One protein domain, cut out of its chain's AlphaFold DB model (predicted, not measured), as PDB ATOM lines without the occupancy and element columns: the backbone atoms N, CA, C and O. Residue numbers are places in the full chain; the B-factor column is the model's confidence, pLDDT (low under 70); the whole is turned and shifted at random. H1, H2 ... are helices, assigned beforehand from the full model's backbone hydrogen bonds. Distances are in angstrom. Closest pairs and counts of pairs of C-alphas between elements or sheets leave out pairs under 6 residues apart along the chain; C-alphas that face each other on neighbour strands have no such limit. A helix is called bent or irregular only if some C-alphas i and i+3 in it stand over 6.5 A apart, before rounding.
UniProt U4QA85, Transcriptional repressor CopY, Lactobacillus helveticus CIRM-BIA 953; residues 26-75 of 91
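Overview. This is residues 26 to 75 of the 91 residues of the protein "Transcriptional repressor CopY" of Lactobacillus helveticus CIRM-BIA 953 (UniProt U4QA85). Three helices follow one another in an open arch: H2 forms the middle, H1 turns off from its first end at a steep angle, and H3 folds back beyond its last end, across a gap from H2. The frame is loosely built, for no two helices clearly touch. The printed part has 50 residues with three named helices, in the order H1, H2, H3, and no named strand, and its class is all helix. It is only just loose, close to compact, with a radius of gyration of the C-alphas of 12.1 A and spans of 29 by 26 by 21 A.

Arrangement. H1, residues 26 to 37, and H2, residues 41 to 54, are close but not clearly touching, with 1 pair of C-alphas within 8 A. That closest pair is Phe 36 and Ala 44, whose C-alphas are 6.6 A apart. The two run opposite ways at a steep tilt of 50 degrees, though the line of H2 is a rough one. H3, residues 59 to 73, is apart from H1 and also from H2. In H1 and H3 every O i to N i+4 pair is within hydrogen-bond range; in H2, 8 of 10 are.

Along the chain. H1 begins at C-alpha 26 (128.513, 213.989, 188.562) and is 16.1 A long from first to last C-alpha. H2 begins at C-alpha 41 (128.867, 198.411, 172.954) and is 20.8 A long. It is irregular, but only just: C-alphas 42 and 45 are 6.8 A apart. H3 is 20.9 A long and ends at C-alpha 73 (141.508, 193.056, 180.892).

Size, cuts and confidence. The two C-alphas farthest apart are those of His 38 and Arg 59, at 30.3 A. The printed part has no cut, and both links are tight. Residues 26 to 27 have pLDDT under 70.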
ATOM      1  N   GLU A  26     129.615 214.963 188.540       61.88
ATOM      2  CA  GLU A  26     128.513 213.989 188.562       61.88
ATOM      3  C   GLU A  26     127.606 214.183 187.348       61.88
ATOM      4  O   GLU A  26     127.232 213.218 186.690       61.88
ATOM      5  N   SER A  27     127.323 215.440 186.990       69.31
ATOM      6  CA  SER A  27     126.538 215.754 185.794       69.31
ATOM      7  C   SER A  27     127.281 215.399 184.505       69.31
ATOM      8  O   SER A  27     126.656 214.953 183.546       69.31
ATOM      9  N   MET A  28     128.602 215.596 184.465       73.94
ATOM     10  CA  MET A  28     129.434 215.216 183.322       73.94
ATOM     11  C   MET A  28     129.586 213.699 183.204       73.94
ATOM     12  O   MET A  28     129.533 213.185 182.090       73.94
ATOM     13  N   ALA A  29     129.752 212.989 184.325       75.31
ATOM     14  CA  ALA A  29     129.799 211.530 184.339       75.31
ATOM     15  C   ALA A  29     128.477 210.937 183.843       75.31
ATOM     16  O   ALA A  29     128.494 210.139 182.916       75.31
ATOM     17  N   ALA A  30     127.340 211.425 184.351       77.69
ATOM     18  CA  ALA A  30     126.024 210.981 183.901       77.69
ATOM     19  C   ALA A  30     125.802 211.212 182.397       77.69
ATOM     20  O   ALA A  30     125.254 210.354 181.719       77.69
ATOM     21  N   ALA A  31     126.260 212.346 181.854       82.62
ATOM     22  CA  ALA A  31     126.177 212.611 180.418       82.62
ATOM     23  C   ALA A  31     127.087 211.690 179.586       82.62
ATOM     24  O   ALA A  31     126.750 211.348 178.454       82.62
ATOM     25  N   ALA A  32     128.248 211.309 180.123       82.12
ATOM     26  CA  ALA A  32     129.122 210.341 179.476       82.12
ATOM     27  C   ALA A  32     128.488 208.945 179.490       82.12
ATOM     28  O   ALA A  32     128.436 208.311 178.440       82.12
ATOM     29  N   ASP A  33     127.972 208.503 180.637       83.19
ATOM     30  CA  ASP A  33     127.298 207.211 180.782       83.19
ATOM     31  C   ASP A  33     126.107 207.109 179.819       83.19
ATOM     32  O   ASP A  33     126.052 206.173 179.027       83.19
ATOM     33  N   ASP A  34     125.250 208.133 179.769       83.69
ATOM     34  CA  ASP A  34     124.113 208.211 178.839       83.69
ATOM     35  C   ASP A  34     124.553 208.104 177.365       83.69
ATOM     36  O   ASP A  34     123.979 207.354 176.574       83.69
ATOM     37  N   LEU A  35     125.641 208.788 176.988       82.25
ATOM     38  CA  LEU A  35     126.194 208.699 175.635       82.25
ATOM     39  C   LEU A  35     126.692 207.287 175.299       82.25
ATOM     40  O   LEU A  35     126.499 206.818 174.174       82.25
ATOM     41  N   PHE A  36     127.366 206.621 176.239       82.56
ATOM     42  CA  PHE A  36     127.869 205.262 176.032       82.56
ATOM     43  C   PHE A  36     126.743 204.220 176.054       82.56
ATOM     44  O   PHE A  36     126.816 203.269 175.274       82.56
ATOM     45  N   ASP A  37     125.694 204.424 176.851       81.75
ATOM     46  CA  ASP A  37     124.503 203.567 176.912       81.75
ATOM     47  C   ASP A  37     123.688 203.622 175.613       81.75
ATOM     48  O   ASP A  37     123.134 202.613 175.168       81.75
ATOM     49  N   HIS A  38     123.663 204.784 174.956       81.69
ATOM     50  CA  HIS A  38     123.015 204.975 173.658       81.69
ATOM     51  C   HIS A  38     123.878 204.572 172.451       81.69
ATOM     52  O   HIS A  38     123.422 204.664 171.308       81.69
ATOM     53  N   MET A  39     125.109 204.104 172.669       81.06
ATOM     54  CA  MET A  39     126.019 203.663 171.614       81.06
ATOM     55  C   MET A  39     126.142 202.133 171.575       81.06
ATOM     56  O   MET A  39     126.068 201.444 172.588       81.06
ATOM     57  N   CYS A  40     126.418 201.595 170.383       80.94
ATOM     58  CA  CYS A  40     126.839 200.206 170.231       80.94
ATOM     59  C   CYS A  40     128.008 199.878 171.169       80.94
ATOM     60  O   CYS A  40     129.078 200.486 171.067       80.94
ATOM     61  N   ALA A  41     127.850 198.856 172.007       79.94
ATOM     62  CA  ALA A  41     128.867 198.411 172.954       79.94
ATOM     63  C   ALA A  41     130.207 198.070 172.270       79.94
ATOM     64  O   ALA A  41     131.271 198.290 172.849       79.94
ATOM     65  N   MET A  42     130.180 197.640 171.002       82.25
ATOM     66  CA  MET A  42     131.385 197.387 170.200       82.25
ATOM     67  C   MET A  42     132.182 198.668 169.890       82.25
ATOM     68  O   MET A  42     133.402 198.627 169.740       82.25
ATOM     69  N   ARG A  43     131.519 199.827 169.809       81.81
ATOM     70  CA  ARG A  43     132.142 201.116 169.460       81.81
ATOM     71  C   ARG A  43     132.707 201.860 170.668       81.81
ATOM     72  O   ARG A  43     133.528 202.765 170.485       81.81
ATOM     73  N   ALA A  44     132.349 201.451 171.887       83.69
ATOM     74  CA  ALA A  44     132.809 202.079 173.124       83.69
ATOM     75  C   ALA A  44     134.342 202.137 173.218       83.69
ATOM     76  O   ALA A  44     134.903 203.207 173.457       83.69
ATOM     77  N   GLY A  45     135.032 201.027 172.933       84.19
ATOM     78  CA  GLY A  45     136.498 200.971 172.972       84.19
ATOM     79  C   GLY A  45     137.162 201.942 171.989       84.19
ATOM     80  O   GLY A  45     138.038 202.717 172.374       84.19
ATOM     81  N   SER A  46     136.698 201.960 170.734       85.00
ATOM     82  CA  SER A  46     137.225 202.863 169.699       85.00
ATOM     83  C   SER A  46     136.992 204.344 170.020       85.00
ATOM     84  O   SER A  46     137.864 205.180 169.782       85.00
ATOM     85  N   THR A  47     135.852 204.666 170.635       83.94
ATOM     86  CA  THR A  47     135.505 206.035 171.032       83.94
ATOM     87  C   THR A  47     136.396 206.516 172.174       83.94
ATOM     88  O   THR A  47     136.952 207.611 172.096       83.94
ATOM     89  N   ILE A  48     136.616 205.681 173.198       87.31
ATOM     90  CA  ILE A  48     137.544 205.986 174.299       87.31
ATOM     91  C   ILE A  48     138.960 206.217 173.755       87.31
ATOM     92  O   ILE A  48     139.610 207.195 174.128       87.31
ATOM     93  N   ALA A  49     139.421 205.367 172.832       86.00
ATOM     94  CA  ALA A  49     140.724 205.537 172.194       86.00
ATOM     95  C   ALA A  49     140.831 206.882 171.450       86.00
ATOM     96  O   ALA A  49     141.834 207.584 171.596       86.00
ATOM     97  N   GLY A  50     139.787 207.288 170.720       85.75
ATOM     98  CA  GLY A  50     139.730 208.593 170.054       85.75
ATOM     99  C   GLY A  50     139.761 209.779 171.029       85.75
ATOM    100  O   GLY A  50     140.461 210.767 170.791       85.75
ATOM    101  N   VAL A  51     139.065 209.681 172.166       84.94
ATOM    102  CA  VAL A  51     139.099 210.717 173.215       84.94
ATOM    103  C   VAL A  51     140.507 210.855 173.798       84.94
ATOM    104  O   VAL A  51     141.005 211.974 173.901       84.94
ATOM    105  N   ILE A  52     141.175 209.738 174.100       87.81
ATOM    106  CA  ILE A  52     142.550 209.730 174.625       87.81
ATOM    107  C   ILE A  52     143.535 210.343 173.619       87.81
ATOM    108  O   ILE A  52     144.422 211.090 174.018       87.81
ATOM    109  N   GLN A  53     143.382 210.070 172.320       84.06
ATOM    110  CA  GLN A  53     144.267 210.617 171.281       84.06
ATOM    111  C   GLN A  53     144.048 212.115 171.018       84.06
ATOM    112  O   GLN A  53     144.979 212.815 170.628       84.06
ATOM    113  N   SER A  54     142.824 212.614 171.200       81.75
ATOM    114  CA  SER A  54     142.442 213.994 170.852       81.75
ATOM    115  C   SER A  54     142.634 215.019 171.976       81.75
ATOM    116  O   SER A  54     142.336 216.208 171.789       81.75
ATOM    117  N   ARG A  55     143.078 214.586 173.161       82.44
ATOM    118  CA  ARG A  55     143.170 215.415 174.368       82.44
ATOM    119  C   ARG A  55     144.521 215.259 175.047       82.44
ATOM    120  O   ARG A  55     145.122 214.193 175.047       82.44
ATOM    121  N   GLU A  56     144.971 216.341 175.671       81.44
ATOM    122  CA  GLU A  56     146.128 216.299 176.555       81.44
ATOM    123  C   GLU A  56     145.704 215.712 177.907       81.44
ATOM    124  O   GLU A  56     144.772 216.208 178.544       81.44
ATOM    125  N   LEU A  57     146.370 214.637 178.326       84.44
ATOM    126  CA  LEU A  57     146.152 213.973 179.610       84.44
ATOM    127  C   LEU A  57     147.416 214.082 180.458       84.44
ATOM    128  O   LEU A  57     148.534 213.970 179.948       84.44
ATOM    129  N   SER A  58     147.252 214.266 181.769       88.62
ATOM    130  CA  SER A  58     148.402 214.282 182.666       88.62
ATOM    131  C   SER A  58     149.028 212.886 182.765       88.62
ATOM    132  O   SER A  58     148.359 211.864 182.613       88.62
ATOM    133  N   ARG A  59     150.327 212.818 183.085       85.12
ATOM    134  CA  ARG A  59     151.013 211.529 183.313       85.12
ATOM    135  C   ARG A  59     150.346 210.700 184.417       85.12
ATOM    136  O   ARG A  59     150.343 209.476 184.331       85.12
ATOM    137  N   ALA A  60     149.793 211.363 185.434       86.12
ATOM    138  CA  ALA A  60     149.078 210.704 186.522       86.12
ATOM    139  C   ALA A  60     147.753 210.092 186.039       86.12
ATOM    140  O   ALA A  60     147.459 208.946 186.372       86.12
ATOM    141  N   ASP A  61     147.003 210.811 185.200       80.88
ATOM    142  CA  ASP A  61     145.748 210.308 184.629       80.88
ATOM    143  C   ASP A  61     145.998 209.127 183.688       80.88
ATOM    144  O   ASP A  61     145.289 208.127 183.752       80.88
ATOM    145  N   ILE A  62     147.056 209.194 182.872       85.06
ATOM    146  CA  ILE A  62     147.463 208.083 181.999       85.06
ATOM    147  C   ILE A  62     147.791 206.837 182.830       85.06
ATOM    148  O   ILE A  62     147.289 205.756 182.524       85.06
ATOM    149  N   ALA A  63     148.585 206.976 183.897       85.81
ATOM    150  CA  ALA A  63     148.937 205.854 184.767       85.81
ATOM    151  C   ALA A  63     147.700 205.239 185.446       85.81
ATOM    152  O   ALA A  63     147.575 204.016 185.523       85.81
ATOM    153  N   ASN A  64     146.759 206.077 185.890       87.12
ATOM    154  CA  ASN A  64     145.501 205.619 186.474       87.12
ATOM    155  C   ASN A  64     144.648 204.841 185.452       87.12
ATOM    156  O   ASN A  64     144.197 203.731 185.732       87.12
ATOM    157  N   LEU A  65     144.487 205.372 184.235       87.81
ATOM    158  CA  LEU A  65     143.744 204.704 183.162       87.81
ATOM    159  C   LEU A  65     144.374 203.360 182.771       87.81
ATOM    160  O   LEU A  65     143.653 202.384 182.574       87.81
ATOM    161  N   GLN A  66     145.706 203.278 182.707       87.69
ATOM    162  CA  GLN A  66     146.412 202.020 182.442       87.69
ATOM    163  C   GLN A  66     146.145 200.967 183.522       87.69
ATOM    164  O   GLN A  66     145.904 199.810 183.182       87.69
ATOM    165  N   ALA A  67     146.140 201.355 184.801       88.38
ATOM    166  CA  ALA A  67     145.831 200.441 185.899       88.38
ATOM    167  C   ALA A  67     144.388 199.917 185.815       88.38
ATOM    168  O   ALA A  67     144.162 198.712 185.916       88.38
ATOM    169  N   ILE A  68     143.419 200.801 185.550       88.12
ATOM    170  CA  ILE A  68     142.008 200.425 185.375       88.12
ATOM    171  C   ILE A  68     141.845 199.450 184.200       88.12
ATOM    172  O   ILE A  68     141.165 198.431 184.330       88.12
ATOM    173  N   LEU A  69     142.480 199.733 183.058       88.69
ATOM    174  CA  LEU A  69     142.422 198.870 181.876       88.69
ATOM    175  C   LEU A  69     143.087 197.512 182.120       88.69
ATOM    176  O   LEU A  69     142.544 196.497 181.694       88.69
ATOM    177  N   ALA A  70     144.218 197.478 182.828       88.69
ATOM    178  CA  ALA A  70     144.914 196.238 183.163       88.69
ATOM    179  C   ALA A  70     144.073 195.328 184.072       88.69
ATOM    180  O   ALA A  70     144.029 194.119 183.851       88.69
ATOM    181  N   GLU A  71     143.372 195.890 185.059       89.88
ATOM    182  CA  GLU A  71     142.448 195.116 185.895       89.88
ATOM    183  C   GLU A  71     141.225 194.643 185.102       89.88
ATOM    184  O   GLU A  71     140.854 193.472 185.190       89.88
ATOM    185  N   LYS A  72     140.641 195.508 184.264       86.31
ATOM    186  CA  LYS A  72     139.490 195.150 183.422       86.31
ATOM    187  C   LYS A  72     139.835 194.062 182.401       86.31
ATOM    188  O   LYS A  72     139.005 193.199 182.144       86.31
ATOM    189  N   ALA A  73     141.054 194.054 181.860       86.56
ATOM    190  CA  ALA A  73     141.508 193.056 180.892       86.56
ATOM    191  C   ALA A  73     141.515 191.620 181.447       86.56
ATOM    192  O   ALA A  73     141.372 190.677 180.679       86.56
ATOM    193  N   LYS A  74     141.633 191.432 182.768       86.62
ATOM    194  CA  LYS A  74     141.626 190.093 183.388       86.62
ATOM    195  C   LYS A  74     140.269 189.392 183.293       86.62
ATOM    196  O   LYS A  74     140.213 188.169 183.361       86.62
ATOM    197  N   THR A  75     139.187 190.162 183.205       84.56
ATOM    198  CA  THR A  75     137.803 189.661 183.204       84.56
ATOM    199  C   THR A  75     137.027 190.072 181.957       84.56
ATOM    200  O   THR A  75     135.865 189.694 181.807       84.56
TER     201      THR A  75